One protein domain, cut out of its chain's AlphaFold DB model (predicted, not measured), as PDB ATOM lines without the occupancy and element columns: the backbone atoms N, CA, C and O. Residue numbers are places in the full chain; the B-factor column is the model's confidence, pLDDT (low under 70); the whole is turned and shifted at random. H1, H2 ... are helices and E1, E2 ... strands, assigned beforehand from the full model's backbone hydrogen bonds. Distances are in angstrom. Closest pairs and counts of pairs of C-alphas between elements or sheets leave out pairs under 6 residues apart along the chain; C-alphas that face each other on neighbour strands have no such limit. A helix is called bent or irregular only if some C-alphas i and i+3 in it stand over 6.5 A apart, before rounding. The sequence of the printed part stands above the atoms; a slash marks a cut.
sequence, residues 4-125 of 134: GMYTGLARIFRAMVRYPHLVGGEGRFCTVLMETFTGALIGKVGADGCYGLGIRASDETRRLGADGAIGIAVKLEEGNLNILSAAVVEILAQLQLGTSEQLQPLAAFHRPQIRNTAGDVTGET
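AT A GLANCE: This is residues 4 to 125 of the 134 residues of the protein "L-asparaginase II" of Aspergillus ibericus CBS 121593 (UniProt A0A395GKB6). A small antiparallel sheet of three strands has two helices, H3 and H5, over or beside its strands on one face, and a third helix, H6, packs on both of these helices and stays off the sheet. From this body the long axis reaches two ways: at one end residues 4 to 9 of H1 stick out, and at the other the stretch after H6 runs to a small pairing of residues 114 to 115 with E4, apart from the named helices and the sheet. The printed part has 122 residues, with six named helices and four named strands in the order H1 H2 H3 E1 E2 H4 E3 H5 H6 E4, and the sheet's order is E1, E2, E3. The class is mixed, helices and strands; the whole is compact, with a radius of gyration of the C-alphas of 15.2 A, yet elongated in outline, with spans of 54, 30 and 28 A.

HOW THE PARTS SIT: In the sheet, E1, residues 41 to 45, and E2, residues 50 to 55, form an antiparallel hairpin at 171 degrees, with N 42 and O 54 within hydrogen-bond range at 2.9 A. E3, residues 70 to 75, is the antiparallel neighbour of E2 at 168 degrees, with N 53 and O 72 at 2.8 A. H3, residues 29 to 36, and H5, residues 81 to 94, lie on the same face, giving two layers, helices on one face of a sheet. H5 has a height over the sheet of 9.8 A and lies over E2 and E3, only just slantwise to the strands at 31 degrees to E2 on the local plane; the closest C-alphas of H5 and E3 are those of Val 88 and Val 74, 7.2 A apart. H3 has a height of 5.7 A but lies over none of the strands; its closest approach to E1 is between the C-alphas of Cys 30 and Gly 43, 5.6 A. H6, residues 100 to 110, is not on the sheet. It touches H5 at a shallow tilt of 27 degrees, opposite ways, a helical hairpin whose closest C-alphas, of Ala 86 and His 110, are 4.1 A apart. H6 also touches H3, at a shallow tilt of 12 degrees, opposite ways, with the C-alphas of Thr 36 and Gln 102 closest at 5.6 A. H1, residues 4 to 18, only grazes the sheet with its residues 12 to 17, and is about perpendicular to H3. H2, residues 20 to 24, only grazes the sheet too, and touches H3, with the C-alphas of Pro 20 and Thr 31 closest at 4.9 A. H4, residues 59 to 63, touches no helix and is, only just, not on the sheet, with 4 pairs of C-alphas within 10 A. Every O i to N i+4 pair is within hydrogen-bond range in H1, H2, H3, H4 and H5; H6 has 3 of 7, and 6 of 8 O i to N i+3 pairs.

IN THESE COORDINATES: E2 and E3 each measure 16.8 A from first to last C-alpha, and E1 13.9 A. H1 begins at C-alpha 4, (-22.782, 20.063, 84.217), and measures 21.5 A; H5 measures 19.7 A, H6 12.6 A and H3 10.5 A, while H2 and H4 are five residues each. H6 is irregular, with C-alphas 105 and 108 7.3 A apart. E4, residues 121 to 123, pairs with no named strand and ends at C-alpha 123, (-9.216, 50.835, 121.955).

THE WHOLE: The C-alphas farthest apart are those of Gly 4 and Ala 118, 54.7 A. The printed part has no cut and no long link. The mean pLDDT of the printed part is 95.0, and residue 4 alone is under 70.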
ATOM      1  N   GLY A   4     -22.188  20.648  83.006       69.25
ATOM      2  CA  GLY A   4     -22.782  20.063  84.217       69.25
ATOM      3  C   GLY A   4     -22.263  20.677  85.525       69.25
ATOM      4  O   GLY A   4     -23.005  20.775  86.503       69.25
ATOM      5  N   MET A   5     -21.018  21.163  85.536       71.88
ATOM      6  CA  MET A   5     -20.398  21.765  86.719       71.88
ATOM      7  C   MET A   5     -20.991  23.144  87.042       71.88
ATOM      8  O   MET A   5     -21.241  23.450  88.207       71.88
ATOM      9  N   TYR A   6     -21.300  23.952  86.022       80.12
ATOM     10  CA  TYR A   6     -21.930  25.265  86.213       80.12
ATOM     11  C   TYR A   6     -23.327  25.152  86.825       80.12
ATOM     12  O   TYR A   6     -23.683  25.939  87.701       80.12
ATOM     13  N   THR A   7     -24.101  24.140  86.429       87.19
ATOM     14  CA  THR A   7     -25.433  23.886  86.995       87.19
ATOM     15  C   THR A   7     -25.360  23.552  88.486       87.19
ATOM     16  O   THR A   7     -26.160  24.066  89.273       87.19
ATOM     17  N   GLY A   8     -24.377  22.738  88.890       92.88
ATOM     18  CA  GLY A   8     -24.135  22.389  90.292       92.88
ATOM     19  C   GLY A   8     -23.745  23.603  91.137       92.88
ATOM     20  O   GLY A   8     -24.394  23.886  92.146       92.88
ATOM     21  N   LEU A   9     -22.751  24.372  90.687       91.50
ATOM     22  CA  LEU A   9     -22.299  25.586  91.375       91.50
ATOM     23  C   LEU A   9     -23.409  26.637  91.474       91.50
ATOM     24  O   LEU A   9     -23.619  27.221  92.534       91.50
ATOM     25  N   ALA A  10     -24.192  26.825  90.409       92.56
ATOM     26  CA  ALA A  10     -25.328  27.739  90.429       92.56
ATOM     27  C   ALA A  10     -26.423  27.286  91.411       92.56
ATOM     28  O   ALA A  10     -27.069  28.125  92.040       92.56
ATOM     29  N   ARG A  11     -26.636  25.971  91.575       95.88
ATOM     30  CA  ARG A  11     -27.572  25.433  92.574       95.88
ATOM     31  C   ARG A  11     -27.093  25.719  93.995       95.88
ATOM     32  O   ARG A  11     -27.899  26.173  94.802       95.88
ATOM     33  N   ILE A  12     -25.809  25.493  94.273       95.25
ATOM     34  CA  ILE A  12     -25.196  25.783  95.578       95.25
ATOM     35  C   ILE A  12     -25.308  27.276  95.887       95.25
ATOM     36  O   ILE A  12     -25.837  27.638  96.933       95.25
ATOM     37  N   PHE A  13     -24.914  28.135  94.945       96.69
ATOM     38  CA  PHE A  13     -25.004  29.586  95.096       96.69
ATOM     39  C   PHE A  13     -26.429  30.030  95.451       96.69
ATOM     40  O   PHE A  13     -26.636  30.728  96.440       96.69
ATOM     41  N   ARG A  14     -27.434  29.576  94.687       96.69
ATOM     42  CA  ARG A  14     -28.842  29.912  94.955       96.69
ATOM     43  C   ARG A  14     -29.312  29.421  96.322       96.69
ATOM     44  O   ARG A  14     -30.079  30.125  96.968       96.69
ATOM     45  N   ALA A  15     -28.883  28.236  96.752       97.56
ATOM     46  CA  ALA A  15     -29.238  27.713  98.066       97.56
ATOM     47  C   ALA A  15     -28.633  28.567  99.189       97.56
ATOM     48  O   ALA A  15     -29.352  28.944 100.109       97.56
ATOM     49  N   MET A  16     -27.349  28.926  99.079       98.00
ATOM     50  CA  MET A  16     -26.654  29.739 100.081       98.00
ATOM     51  C   MET A  16     -27.260  31.135 100.217       98.00
ATOM     52  O   MET A  16     -27.513  31.582 101.329       98.00
ATOM     53  N   VAL A  17     -27.555  31.792  99.092       97.12
ATOM     54  CA  VAL A  17     -28.188  33.119  99.078       97.12
ATOM     55  C   VAL A  17     -29.611  33.080  99.630       97.12
ATOM     56  O   VAL A  17     -30.032  34.013 100.303       97.12
ATOM     57  N   ARG A  18     -30.380  32.025  99.327       97.62
ATOM     58  CA  ARG A  18     -31.779  31.921  99.763       97.62
ATOM     59  C   ARG A  18     -31.911  31.561 101.243       97.62
ATOM     60  O   ARG A  18     -32.906  31.925 101.861       97.62
ATOM     61  N   TYR A  19     -30.935  30.841 101.792       97.38
ATOM     62  CA  TYR A  19     -30.951  30.362 103.174       97.38
ATOM     63  C   TYR A  19     -29.621  30.658 103.890       97.38
ATOM     64  O   TYR A  19     -28.949  29.729 104.343       97.38
ATOM     65  N   PRO A  20     -29.219  31.935 104.013       97.19
ATOM     66  CA  PRO A  20     -27.901  32.307 104.529       97.19
ATOM     67  C   PRO A  20     -27.700  31.880 105.991       97.19
ATOM     68  O   PRO A  20     -26.613  31.429 106.352       97.19
ATOM     69  N   HIS A  21     -28.758  31.890 106.807       97.25
ATOM     70  CA  HIS A  21     -28.740  31.403 108.191       97.25
ATOM     71  C   HIS A  21     -28.404  29.903 108.306       97.25
ATOM     72  O   HIS A  21     -27.744  29.506 109.262       97.25
ATOM     73  N   LEU A  22     -28.764  29.069 107.316       97.12
ATOM     74  CA  LEU A  22     -28.373  27.647 107.282       97.12
ATOM     75  C   LEU A  22     -26.894  27.445 106.916       97.12
ATOM     76  O   LEU A  22     -26.357  26.353 107.083       97.12
ATOM     77  N   VAL A  23     -26.235  28.485 106.404       96.62
ATOM     78  CA  VAL A  23     -24.824  28.460 106.007       96.62
ATOM     79  C   VAL A  23     -23.940  29.060 107.102       96.62
ATOM     80  O   VAL A  23     -22.920  28.479 107.479       96.62
ATOM     81  N   GLY A  24     -24.294  30.258 107.570       95.19
ATOM     82  CA  GLY A  24     -23.500  31.039 108.514       95.19
ATOM     83  C   GLY A  24     -23.917  30.876 109.973       95.19
ATOM     84  O   GLY A  24     -23.052  30.996 110.841       95.19
ATOM     85  N   GLY A  25     -25.185  30.562 110.246       95.69
ATOM     86  CA  GLY A  25     -25.817  30.685 111.564       95.69
ATOM     87  C   GLY A  25     -26.366  32.094 111.827       95.69
ATOM     88  O   GLY A  25     -26.017  33.047 111.131       95.69
ATOM     89  N   GLU A  26     -27.219  32.238 112.834       94.12
ATOM     90  CA  GLU A  26     -27.936  33.491 113.112       94.12
ATOM     91  C   GLU A  26     -26.994  34.639 113.517       94.12
ATOM     92  O   GLU A  26     -26.088  34.443 114.328       94.12
ATOM     93  N   GLY A  27     -27.182  35.831 112.937       91.50
ATOM     94  CA  GLY A  27     -26.436  37.053 113.286       91.50
ATOM     95  C   GLY A  27     -24.923  37.034 113.009       91.50
ATOM     96  O   GLY A  27     -24.217  37.985 113.341       91.50
ATOM     97  N   ARG A  28     -24.387  35.963 112.412       96.12
ATOM     98  CA  ARG A  28     -22.951  35.833 112.118       96.12
ATOM     99  C   ARG A  28     -22.590  36.560 110.828       96.12
ATOM    100  O   ARG A  28     -23.395  36.631 109.904       96.12
ATOM    101  N   PHE A  29     -21.335  37.002 110.725       97.38
ATOM    102  CA  PHE A  29     -20.834  37.781 109.586       97.38
ATOM    103  C   PHE A  29     -21.218  37.206 108.211       97.38
ATOM    104  O   PHE A  29     -21.702  37.938 107.361       97.38
ATOM    105  N   CYS A  30     -21.059  35.892 107.995       97.75
ATOM    106  CA  CYS A  30     -21.396  35.257 106.711       97.75
ATOM    107  C   CYS A  30     -22.876  35.439 106.341       97.75
ATOM    108  O   CYS A  30     -23.195  35.652 105.175       97.75
ATOM    109  N   THR A  31     -23.761  35.343 107.332       97.81
ATOM    110  CA  THR A  31     -25.209  35.475 107.156       97.81
ATOM    111  C   THR A  31     -25.560  36.914 106.813       97.81
ATOM    112  O   THR A  31     -26.104  37.150 105.739       97.81
ATOM    113  N   VAL A  32     -25.119  37.868 107.641       97.81
ATOM    114  CA  VAL A  32     -25.379  39.303 107.429       97.81
ATOM    115  C   VAL A  32     -24.821  39.765 106.080       97.81
ATOM    116  O   VAL A  32     -25.493  40.477 105.337       97.81
ATOM    117  N   LEU A  33     -23.619  39.311 105.712       97.88
ATOM    118  CA  LEU A  33     -23.009  39.597 104.414       97.88
ATOM    119  C   LEU A  33     -23.894  39.121 103.252       97.88
ATOM    120  O   LEU A  33     -24.179  39.891 102.337       97.88
ATOM    121  N   MET A  34     -24.335  37.862 103.269       97.88
ATOM    122  CA  MET A  34     -25.145  37.314 102.177       97.88
ATOM    123  C   MET A  34     -26.542  37.935 102.101       97.88
ATOM    124  O   MET A  34     -27.043  38.153 100.997       97.88
ATOM    125  N   GLU A  35     -27.150  38.248 103.245       96.94
ATOM    126  CA  GLU A  35     -28.436  38.950 103.316       96.94
ATOM    127  C   GLU A  35     -28.333  40.343 102.701       96.94
ATOM    128  O   GLU A  35     -29.166  40.725 101.880       96.94
ATOM    129  N   THR A  36     -27.266  41.072 103.028       96.19
ATOM    130  CA  THR A  36     -27.123  42.468 102.614       96.19
ATOM    131  C   THR A  36     -26.806  42.625 101.125       96.19
ATOM    132  O   THR A  36     -27.243  43.575 100.479       96.19
ATOM    133  N   PHE A  37     -26.088  41.667 100.539       95.69
ATOM    134  CA  PHE A  37     -25.762  41.688  99.113       95.69
ATOM    135  C   PHE A  37     -26.833  41.046  98.222       95.69
ATOM    136  O   PHE A  37     -26.642  40.959  97.007       95.69
ATOM    137  N   THR A  38     -27.954  40.585  98.793       91.75
ATOM    138  CA  THR A  38     -29.173  40.171  98.069       91.75
ATOM    139  C   THR A  38     -28.915  39.272  96.850       91.75
ATOM    140  O   THR A  38     -29.525  39.420  95.792       91.75
ATOM    141  N   GLY A  39     -27.974  38.335  96.975       93.31
ATOM    142  CA  GLY A  39     -27.632  37.385  95.915       93.31
ATOM    143  C   GLY A  39     -26.589  37.822  94.892       93.31
ATOM    144  O   GLY A  39     -26.344  37.073  93.943       93.31
ATOM    145  N   ALA A  40     -25.939  38.968  95.086       95.50
ATOM    146  CA  ALA A  40     -24.775  39.370  94.299       95.50
ATOM    147  C   ALA A  40     -23.519  38.554  94.662       95.50
ATOM    148  O   ALA A  40     -22.700  38.254  93.791       95.50
ATOM    149  N   LEU A  41     -23.393  38.129  95.924       97.25
ATOM    150  CA  LEU A  41     -22.266  37.329  96.401       97.25
ATOM    151  C   LEU A  41     -22.667  36.267  97.429       97.25
ATOM    152  O   LEU A  41     -23.752  36.302  98.009       97.25
ATOM    153  N   ILE A  42     -21.752  35.326  97.646       98.06
ATOM    154  CA  ILE A  42     -21.741  34.389  98.772       98.06
ATOM    155  C   ILE A  42     -20.406  34.491  99.503       98.06
ATOM    156  O   ILE A  42     -19.378  34.764  98.884       98.06
ATOM    157  N   GLY A  43     -20.415  34.232 100.807       97.50
ATOM    158  CA  GLY A  43     -19.214  34.246 101.630       97.50
ATOM    159  C   GLY A  43     -19.249  33.161 102.694       97.50
ATOM    160  O   GLY A  43     -20.313  32.838 103.230       97.50
ATOM    161  N   LYS A  44     -18.090  32.573 102.999       97.81
ATOM    162  CA  LYS A  44     -17.988  31.594 104.077       97.81
ATOM    163  C   LYS A  44     -16.621  31.603 104.746       97.81
ATOM    164  O   LYS A  44     -15.583  31.507 104.096       97.81
ATOM    165  N   VAL A  45     -16.659  31.624 106.077       97.25
ATOM    166  CA  VAL A  45     -15.493  31.385 106.929       97.25
ATOM    167  C   VAL A  45     -15.035  29.926 106.830       97.25
ATOM    168  O   VAL A  45     -15.856  29.002 106.923       97.25
ATOM    169  N   GLY A  46     -13.733  29.738 106.639       94.00
ATOM    170  CA  GLY A  46     -13.015  28.469 106.713       94.00
ATOM    171  C   GLY A  46     -12.222  28.336 108.017       94.00
ATOM    172  O   GLY A  46     -12.323  29.176 108.909       94.00
ATOM    173  N   ALA A  47     -11.442  27.262 108.136       91.31
ATOM    174  CA  ALA A  47     -10.580  27.041 109.297       91.31
ATOM    175  C   ALA A  47      -9.414  28.047 109.347       91.31
ATOM    176  O   ALA A  47      -9.006  28.582 108.315       91.31
ATOM    177  N   ASP A  48      -8.888  28.284 110.549       92.75
ATOM    178  CA  ASP A  48      -7.642  29.017 110.806       92.75
ATOM    179  C   ASP A  48      -7.564  30.397 110.133       92.75
ATOM    180  O   ASP A  48      -6.598  30.711 109.445       92.75
ATOM    181  N   GLY A  49      -8.602  31.225 110.260       94.94
ATOM    182  CA  GLY A  49      -8.576  32.583 109.702       94.94
ATOM    183  C   GLY A  49      -8.731  32.662 108.179       94.94
ATOM    184  O   GLY A  49      -8.366  33.674 107.587       94.94
ATOM    185  N   CYS A  50      -9.241  31.617 107.525       97.56
ATOM    186  CA  CYS A  50      -9.571  31.652 106.099       97.56
ATOM    187  C   CYS A  50     -10.981  32.209 105.856       97.56
ATOM    188  O   CYS A  50     -11.932  31.856 106.557       97.56
ATOM    189  N   TYR A  51     -11.157  32.984 104.791       98.44
ATOM    190  CA  TYR A  51     -12.466  33.387 104.281       98.44
ATOM    191  C   TYR A  51     -12.506  33.290 102.758       98.44
ATOM    192  O   TYR A  51     -11.577  33.728 102.085       98.44
ATOM    193  N   GLY A  52     -13.588  32.732 102.215       98.19
ATOM    194  CA  GLY A  52     -13.835  32.680 100.775       98.19
ATOM    195  C   GLY A  52     -15.064  33.490 100.383       98.19
ATOM    196  O   GLY A  52     -16.095  33.404 101.051       98.19
ATOM    197  N   LEU A  53     -14.960  34.233  99.284       97.62
ATOM    198  CA  LEU A  53     -16.040  34.986  98.648       97.62
ATOM    199  C   LEU A  53     -16.190  34.554  97.195       97.62
ATOM    200  O   LEU A  53     -15.199  34.390  96.483       97.62
ATOM    201  N   GLY A  54     -17.436  34.434  96.749       97.38
ATOM    202  CA  GLY A  54     -17.785  34.290  95.341       97.38
ATOM    203  C   GLY A  54     -18.749  35.391  94.929       97.38
ATOM    204  O   GLY A  54     -19.848  35.471  95.473       97.38
ATOM    205  N   ILE A  55     -18.350  36.209  93.960       96.75
ATOM    206  CA  ILE A  55     -19.097  37.364  93.461       96.75
ATOM    207  C   ILE A  55     -19.569  37.048  92.048       96.75
ATOM    208  O   ILE A  55     -18.779  36.659  91.186       96.75
ATOM    209  N   ARG A  56     -20.872  37.178  91.804       95.25
ATOM    210  CA  ARG A  56     -21.458  36.919  90.486       95.25
ATOM    211  C   ARG A  56     -20.949  37.934  89.472       95.25
ATOM    212  O   ARG A  56     -20.692  39.079  89.808       95.25
ATOM    213  N   ALA A  57     -20.865  37.499  88.216       95.12
ATOM    214  CA  ALA A  57     -20.591  38.400  87.108       95.12
ATOM    215  C   ALA A  57     -21.605  39.556  87.108       95.12
ATOM    216  O   ALA A  57     -22.815  39.310  87.062       95.12
ATOM    217  N   SER A  58     -21.103  40.784  87.164       94.94
ATOM    218  CA  SER A  58     -21.881  42.021  87.184       94.94
ATOM    219  C   SER A  58     -21.071  43.147  86.532       94.94
ATOM    220  O   SER A  58     -19.925  42.953  86.127       94.94
ATOM    221  N   ASP A  59     -21.646  44.343  86.430       95.06
ATOM    222  CA  ASP A  59     -20.887  45.513  85.976       95.06
ATOM    223  C   ASP A  59     -19.805  45.926  86.981       95.06
ATOM    224  O   ASP A  59     -18.776  46.474  86.589       95.06
ATOM    225  N   GLU A  60     -19.977  45.596  88.264       94.00
ATOM    226  CA  GLU A  60     -18.956  45.833  89.284       94.00
ATOM    227  C   GLU A  60     -17.734  44.940  89.063       94.00
ATOM    228  O   GLU A  60     -16.609  45.428  89.122       94.00
ATOM    229  N   THR A  61     -17.925  43.654  88.740       95.06
ATOM    230  CA  THR A  61     -16.790  42.765  88.451       95.06
ATOM    231  C   THR A  61     -16.090  43.140  87.144       95.06
ATOM    232  O   THR A  61     -14.863  43.108  87.082       95.06
ATOM    233  N   ARG A  62     -16.840  43.588  86.127       95.38
ATOM    234  CA  ARG A  62     -16.265  44.120  84.877       95.38
ATOM    235  C   ARG A  62     -15.450  45.388  85.095       95.38
ATOM    236  O   ARG A  62     -14.382  45.525  84.510       95.38
ATOM    237  N   ARG A  63     -15.922  46.302  85.951       94.44
ATOM    238  CA  ARG A  63     -15.184  47.519  86.333       94.44
ATOM    239  C   ARG A  63     -13.840  47.188  86.984       94.44
ATOM    240  O   ARG A  63     -12.886  47.935  86.815       94.44
ATOM    241  N   LEU A  64     -13.766  46.059  87.687       93.81
ATOM    242  CA  LEU A  64     -12.533  45.515  88.258       93.81
ATOM    243  C   LEU A  64     -11.677  44.729  87.244       93.81
ATOM    244  O   LEU A  64     -10.708  44.093  87.641       93.81
ATOM    245  N   GLY A  65     -12.026  44.745  85.954       93.94
ATOM    246  CA  GLY A  65     -11.264  44.101  84.880       93.94
ATOM    247  C   GLY A  65     -11.594  42.625  84.638       93.94
ATOM    248  O   GLY A  65     -10.952  41.992  83.803       93.94
ATOM    249  N   ALA A  66     -12.589  42.054  85.324       93.50
ATOM    250  CA  ALA A  66     -12.944  40.647  85.154       93.50
ATOM    251  C   ALA A  66     -13.976  40.428  84.036       93.50
ATOM    252  O   ALA A  66     -15.066  41.006  84.051       93.50
ATOM    253  N   ASP A  67     -13.699  39.490  83.129       92.88
ATOM    254  CA  ASP A  67     -14.690  38.954  82.183       92.88
ATOM    255  C   ASP A  67     -15.513  37.828  82.840       92.88
ATOM    256  O   ASP A  67     -15.428  36.649  82.488       92.88
ATOM    257  N   GLY A  68     -16.255  38.179  83.896       93.56
ATOM    258  CA  GLY A  68     -17.125  37.242  84.601       93.56
ATOM    259  C   GLY A  68     -17.179  37.421  86.115       93.56
ATOM    260  O   GLY A  68     -17.116  38.530  86.642       93.56
ATOM    261  N   ALA A  69     -17.393  36.304  86.810       94.62
ATOM    262  CA  ALA A  69     -17.443  36.236  88.268       94.62
ATOM    263  C   ALA A  69     -16.041  36.391  88.878       94.62
ATOM    264  O   ALA A  69     -15.058  35.955  88.281       94.62
ATOM    265  N   ILE A  70     -15.962  36.944  90.089       95.81
ATOM    266  CA  ILE A  70     -14.712  37.086  90.851       95.81
ATOM    267  C   ILE A  70     -14.774  36.199  92.095       95.81
ATOM    268  O   ILE A  70     -15.804  36.120  92.765       95.81
ATOM    269  N   GLY A  71     -13.662  35.536  92.413       96.31
ATOM    270  CA  GLY A  71     -13.447  34.881  93.701       96.31
ATOM    271  C   GLY A  71     -12.399  35.637  94.507       96.31
ATOM    272  O   GLY A  71     -11.380  36.036  93.951       96.31
ATOM    273  N   ILE A  72     -12.629  35.819  95.807       97.19
ATOM    274  CA  ILE A  72     -11.646  36.412  96.725       97.19
ATOM    275  C   ILE A  72     -11.398  35.419  97.857       97.19
ATOM    276  O   ILE A  72     -12.343  34.895  98.449       97.19
ATOM    277  N   ALA A  73     -10.127  35.170  98.163       97.81
ATOM    278  CA  ALA A  73      -9.707  34.391  99.318       97.81
ATOM    279  C   ALA A  73      -8.900  35.289 100.256       97.81
ATOM    280  O   ALA A  73      -7.975  35.973  99.822       97.81
ATOM    281  N   VAL A  74      -9.251  35.281 101.538       97.88
ATOM    282  CA  VAL A  74      -8.562  36.034 102.588       97.88
ATOM    283  C   VAL A  74      -8.015  35.044 103.602       97.88
ATOM    284  O   VAL A  74      -8.726  34.130 104.021       97.88
ATOM    285  N   LYS A  75      -6.758  35.227 104.002       97.00
ATOM    286  CA  LYS A  75      -6.119  34.478 105.082       97.00
ATOM    287  C   LYS A  75      -5.572  35.473 106.090       97.00
ATOM    288  O   LYS A  75      -4.785  36.341 105.727       97.00
ATOM    289  N   LEU A  76      -5.969  35.313 107.343       96.19
ATOM    290  CA  LEU A  76      -5.332  35.974 108.470       96.19
ATOM    291  C   LEU A  76      -4.453  34.956 109.195       96.19
ATOM    292  O   LEU A  76      -4.956  33.923 109.632       96.19
ATOM    293  N   GLU A  77      -3.156  35.238 109.308       96.00
ATOM    294  CA  GLU A  77      -2.189  34.311 109.916       96.00
ATOM    295  C   GLU A  77      -2.504  34.010 111.383       96.00
ATOM    296  O   GLU A  77      -2.416  32.864 111.808       96.00
ATOM    297  N   GLU A  78      -2.920  35.026 112.139       93.12
ATOM    298  CA  GLU A  78      -3.218  34.899 113.569       93.12
ATOM    299  C   GLU A  78      -4.569  34.205 113.839       93.12
ATOM    300  O   GLU A  78      -4.780  33.647 114.911       93.12
ATOM    301  N   GLY A  79      -5.458  34.133 112.842       93.19
ATOM    302  CA  GLY A  79      -6.692  33.350 112.937       93.19
ATOM    303  C   GLY A  79      -7.891  34.054 113.585       93.19
ATOM    304  O   GLY A  79      -8.980  33.474 113.595       93.19
ATOM    305  N   ASN A  80      -7.766  35.293 114.073       95.00
ATOM    306  CA  ASN A  80      -8.884  36.023 114.675       95.00
ATOM    307  C   ASN A  80     -10.008  36.336 113.674       95.00
ATOM    308  O   ASN A  80      -9.870  37.123 112.736       95.00
ATOM    309  N   LEU A  81     -11.181  35.751 113.925       94.75
ATOM    310  CA  LEU A  81     -12.337  35.842 113.032       94.75
ATOM    311  C   LEU A  81     -13.004  37.227 113.004       94.75
ATOM    312  O   LEU A  81     -13.621  37.578 111.995       94.75
ATOM    313  N   ASN A  82     -12.885  38.020 114.073       94.94
ATOM    314  CA  ASN A  82     -13.409  39.389 114.091       94.94
ATOM    315  C   ASN A  82     -12.562  40.283 113.180       94.94
ATOM    316  O   ASN A  82     -13.110  41.014 112.360       94.94
ATOM    317  N   ILE A  83     -11.235  40.154 113.263       96.44
ATOM    318  CA  ILE A  83     -10.302  40.886 112.398       96.44
ATOM    319  C   ILE A  83     -10.380  40.388 110.952       96.44
ATOM    320  O   ILE A  83     -10.344  41.193 110.027       96.44
ATOM    321  N   LEU A  84     -10.581  39.085 110.736       97.50
ATOM    322  CA  LEU A  84     -10.847  38.536 109.405       97.50
ATOM    323  C   LEU A  84     -12.099  39.158 108.773       97.50
ATOM    324  O   LEU A  84     -12.073  39.545 107.608       97.50
ATOM    325  N   SER A  85     -13.188  39.270 109.539       97.25
ATOM    326  CA  SER A  85     -14.429  39.892 109.062       97.25
ATOM    327  C   SER A  85     -14.211  41.376 108.747       97.25
ATOM    328  O   SER A  85     -14.626  41.835 107.685       97.25
ATOM    329  N   ALA A  86     -13.484  42.098 109.608       97.50
ATOM    330  CA  ALA A  86     -13.107  43.496 109.383       97.50
ATOM    331  C   ALA A  86     -12.309  43.678 108.083       97.50
ATOM    332  O   ALA A  86     -12.664  44.508 107.244       97.50
ATOM    333  N   ALA A  87     -11.298  42.831 107.864       97.69
ATOM    334  CA  ALA A  87     -10.491  42.836 106.650       97.69
ATOM    335  C   ALA A  87     -11.330  42.553 105.397       97.69
ATOM    336  O   ALA A  87     -11.156  43.228 104.386       97.69
ATOM    337  N   VAL A  88     -12.270  41.603 105.455       97.88
ATOM    338  CA  VAL A  88     -13.176  41.322 104.331       97.88
ATOM    339  C   VAL A  88     -14.042  42.538 103.992       97.88
ATOM    340  O   VAL A  88     -14.160  42.880 102.815       97.88
ATOM    341  N   VAL A  89     -14.631  43.206 104.988       97.81
ATOM    342  CA  VAL A  89     -15.458  44.401 104.740       97.81
ATOM    343  C   VAL A  89     -14.617  45.531 104.146       97.81
ATOM    344  O   VAL A  89     -15.041  46.168 103.185       97.81
ATOM    345  N   GLU A  90     -13.400  45.736 104.649       97.69
ATOM    346  CA  GLU A  90     -12.472  46.724 104.095       97.69
ATOM    347  C   GLU A  90     -12.072  46.397 102.648       97.69
ATOM    348  O   GLU A  90     -12.035  47.297 101.813       97.69
ATOM    349  N   ILE A  91     -11.829  45.126 102.312       97.38
ATOM    350  CA  ILE A  91     -11.538  44.696 100.934       97.38
ATOM    351  C   ILE A  91     -12.706  45.038 100.002       97.38
ATOM    352  O   ILE A  91     -12.485  45.612  98.936       97.38
ATOM    353  N   LEU A  92     -13.944  44.725 100.401       96.88
ATOM    354  CA  LEU A  92     -15.136  45.061  99.612       96.88
ATOM    355  C   LEU A  92     -15.271  46.579  99.425       96.88
ATOM    356  O   LEU A  92     -15.521  47.035  98.310       96.88
ATOM    357  N   ALA A  93     -15.027  47.359 100.481       96.31
ATOM    358  CA  ALA A  93     -15.061  48.817 100.425       96.31
ATOM    359  C   ALA A  93     -13.988  49.395  99.486       96.31
ATOM    360  O   ALA A  93     -14.300  50.243  98.649       96.31
ATOM    361  N   GLN A  94     -12.738  48.920  99.565       96.56
ATOM    362  CA  GLN A  94     -11.647  49.383  98.695       96.56
ATOM    363  C   GLN A  94     -11.883  49.028  97.221       96.56
ATOM    364  O   GLN A  94     -11.574  49.832  96.343       96.56
ATOM    365  N   LEU A  95     -12.480  47.864  96.945       95.56
ATOM    366  CA  LEU A  95     -12.883  47.446  95.595       95.56
ATOM    367  C   LEU A  95     -14.189  48.103  95.116       95.56
ATOM    368  O   LEU A  95     -14.597  47.905  93.968       95.56
ATOM    369  N   GLN A  96     -14.849  48.885  95.977       94.62
ATOM    370  CA  GLN A  96     -16.145  49.512  95.707       94.62
ATOM    371  C   GLN A  96     -17.204  48.472  95.287       94.62
ATOM    372  O   GLN A  96     -17.979  48.688  94.354       94.62
ATOM    373  N   LEU A  97     -17.172  47.300  95.926       94.56
ATOM    374  CA  LEU A  97     -18.127  46.215  95.724       94.56
ATOM    375  C   LEU A  97     -19.270  46.372  96.728       94.56
ATOM    376  O   LEU A  97     -19.082  46.134  97.924       94.56
ATOM    377  N   GLY A  98     -20.447  46.747  96.228       91.38
ATOM    378  CA  GLY A  98     -21.603  47.122  97.037       91.38
ATOM    379  C   GLY A  98     -21.700  48.624  97.324       91.38
ATOM    380  O   GLY A  98     -20.712  49.361  97.308       91.38
ATOM    381  N   THR A  99     -22.922  49.088  97.585       91.44
ATOM    382  CA  THR A  99     -23.199  50.487  97.940       91.44
ATOM    383  C   THR A  99     -22.935  50.768  99.420       91.44
ATOM    384  O   THR A  99     -22.806  49.856 100.238       91.44
ATOM    385  N   SER A 100     -22.903  52.046  99.804       90.50
ATOM    386  CA  SER A 100     -22.804  52.436 101.215       90.50
ATOM    387  C   SER A 100     -23.952  51.871 102.061       90.50
ATOM    388  O   SER A 100     -23.723  51.449 103.191       90.50
ATOM    389  N   GLU A 101     -25.162  51.787 101.504       92.94
ATOM    390  CA  GLU A 101     -26.324  51.161 102.143       92.94
ATOM    391  C   GLU A 101     -26.111  49.658 102.340       92.94
ATOM    392  O   GLU A 101     -26.451  49.129 103.394       92.94
ATOM    393  N   GLN A 102     -25.497  48.974 101.369       93.81
ATOM    394  CA  GLN A 102     -25.158  47.554 101.495       93.81
ATOM    395  C   GLN A 102     -23.989  47.293 102.455       93.81
ATOM    396  O   GLN A 102     -23.828  46.192 102.969       93.81
ATOM    397  N   LEU A 103     -23.144  48.280 102.730       94.25
ATOM    398  CA  LEU A 103     -22.066  48.117 103.707       94.25
ATOM    399  C   LEU A 103     -22.501  48.509 105.126       94.25
ATOM    400  O   LEU A 103     -21.886  48.061 106.093       94.25
ATOM    401  N   GLN A 104     -23.578  49.284 105.284       95.75
ATOM    402  CA  GLN A 104     -24.031  49.774 106.590       95.75
ATOM    403  C   GLN A 104     -24.353  48.645 107.591       95.75
ATOM    404  O   GLN A 104     -23.844  48.717 108.714       95.75
ATOM    405  N   PRO A 105     -25.084  47.567 107.232       96.12
ATOM    406  CA  PRO A 105     -25.321  46.443 108.144       96.12
ATOM    407  C   PRO A 105     -24.038  45.730 108.586       96.12
ATOM    408  O   PRO A 105     -24.017  45.053 109.613       96.12
ATOM    409  N   LEU A 106     -22.949  45.899 107.831       96.88
ATOM    410  CA  LEU A 106     -21.649  45.303 108.119       96.88
ATOM    411  C   LEU A 106     -20.750  46.195 108.984       96.88
ATOM    412  O   LEU A 106     -19.672  45.755 109.386       96.88
ATOM    413  N   ALA A 107     -21.185  47.411 109.330       94.19
ATOM    414  CA  ALA A 107     -20.382  48.380 110.075       94.19
ATOM    415  C   ALA A 107     -19.867  47.834 111.419       94.19
ATOM    416  O   ALA A 107     -18.722  48.088 111.793       94.19
ATOM    417  N   ALA A 108     -20.675  47.021 112.111       92.62
ATOM    418  CA  ALA A 108     -20.284  46.380 113.370       92.62
ATOM    419  C   ALA A 108     -19.128  45.372 113.209       92.62
ATOM    420  O   ALA A 108     -18.362  45.161 114.147       92.62
ATOM    421  N   PHE A 109     -18.983  44.774 112.021       96.31
ATOM    422  CA  PHE A 109     -17.872  43.879 111.689       96.31
ATOM    423  C   PHE A 109     -16.666  44.634 111.134       96.31
ATOM    424  O   PHE A 109     -15.552  44.135 111.238       96.31
ATOM    425  N   HIS A 110     -16.876  45.816 110.547       96.50
ATOM    426  CA  HIS A 110     -15.828  46.577 109.867       96.50
ATOM    427  C   HIS A 110     -14.813  47.173 110.837       96.50
ATOM    428  O   HIS A 110     -13.622  47.135 110.572       96.50
ATOM    429  N   ARG A 111     -15.255  47.719 111.972       94.38
ATOM    430  CA  ARG A 111     -14.362  48.295 112.991       94.38
ATOM    431  C   ARG A 111     -14.750  47.786 114.376       94.38
ATOM    432  O   ARG A 111     -15.372  48.527 115.141       94.38
ATOM    433  N   PRO A 112     -14.435  46.521 114.706       93.25
ATOM    434  CA  PRO A 112     -14.786  45.969 116.005       93.25
ATOM    435  C   PRO A 112     -14.113  46.782 117.118       93.25
ATOM    436  O   PRO A 112     -12.931  47.129 117.033       93.25
ATOM    437  N   GLN A 113     -14.878  47.100 118.160       92.88
ATOM    438  CA  GLN A 113     -14.366  47.806 119.334       92.88
ATOM    439  C   GLN A 113     -13.524  46.864 120.195       92.88
ATOM    440  O   GLN A 113     -13.915  45.719 120.429       92.88
ATOM    441  N   ILE A 114     -12.406  47.366 120.718       93.62
ATOM    442  CA  ILE A 114     -11.590  46.631 121.685       93.62
ATOM    443  C   ILE A 114     -12.151  46.932 123.069       93.62
ATOM    444  O   ILE A 114     -12.225  48.095 123.471       93.62
ATOM    445  N   ARG A 115     -12.578  45.887 123.780       94.75
ATOM    446  CA  ARG A 115     -13.167  45.997 125.116       94.75
ATOM    447  C   ARG A 115     -12.327  45.257 126.146       94.75
ATOM    448  O   ARG A 115     -11.781  44.196 125.849       94.75
ATOM    449  N   ASN A 116     -12.242  45.808 127.352       96.06
ATOM    450  CA  ASN A 116     -11.659  45.110 128.497       96.06
ATOM    451  C   ASN A 116     -12.643  44.061 129.065       96.06
ATOM    452  O   ASN A 116     -13.790  43.956 128.630       96.06
ATOM    453  N   THR A 117     -12.215  43.298 130.076       95.75
ATOM    454  CA  THR A 117     -13.063  42.290 130.745       95.75
ATOM    455  C   THR A 117     -14.280  42.893 131.461       95.75
ATOM    456  O   THR A 117     -15.274  42.198 131.638       95.75
ATOM    457  N   ALA A 118     -14.232  44.176 131.841       96.69
ATOM    458  CA  ALA A 118     -15.370  44.904 132.412       96.69
ATOM    459  C   ALA A 118     -16.378  45.385 131.344       96.69
ATOM    460  O   ALA A 118     -17.457  45.858 131.686       96.69
ATOM    461  N   GLY A 119     -16.053  45.228 130.056       96.00
ATOM    462  CA  GLY A 119     -16.886  45.630 128.927       96.00
ATOM    463  C   GLY A 119     -16.637  47.053 128.429       96.00
ATOM    464  O   GLY A 119     -17.232  47.435 127.419       96.00
ATOM    465  N   ASP A 120     -15.750  47.824 129.058       97.50
ATOM    466  CA  ASP A 120     -15.433  49.188 128.635       97.50
ATOM    467  C   ASP A 120     -14.614  49.184 127.347       97.50
ATOM    468  O   ASP A 120     -13.730  48.345 127.165       97.50
ATOM    469  N   VAL A 121     -14.881  50.146 126.461       96.69
ATOM    470  CA  VAL A 121     -14.096  50.335 125.236       96.69
ATOM    471  C   VAL A 121     -12.744  50.939 125.604       96.69
ATOM    472  O   VAL A 121     -12.680  52.048 126.125       96.69
ATOM    473  N   THR A 122     -11.665  50.218 125.312       96.56
ATOM    474  CA  THR A 122     -10.287  50.620 125.633       96.56
ATOM    475  C   THR A 122      -9.413  50.828 124.401       96.56
ATOM    476  O   THR A 122      -8.255  51.219 124.535       96.56
ATOM    477  N   GLY A 123      -9.943  50.601 123.197       94.69
ATOM    478  CA  GLY A 123      -9.216  50.835 121.955       94.69
ATOM    479  C   GLY A 123     -10.079  50.699 120.706       94.69
ATOM    480  O   GLY A 123     -11.259  50.337 120.764       94.69
ATOM    481  N   GLU A 124      -9.457  50.970 119.564       92.62
ATOM    482  CA  GLU A 124     -10.086  50.923 118.249       92.62
ATOM    483  C   GLU A 124      -9.289  50.074 117.256       92.62
ATOM    484  O   GLU A 124      -8.073  49.914 117.369       92.62
ATOM    485  N   THR A 125      -9.999  49.547 116.261       93.69
ATOM    486  CA  THR A 125      -9.413  48.804 115.145       93.69
ATOM    487  C   THR A 125      -9.304  49.724 113.930       93.69
ATOM    488  O   THR A 125     -10.264  50.418 113.587       93.69
TER     489      THR A 125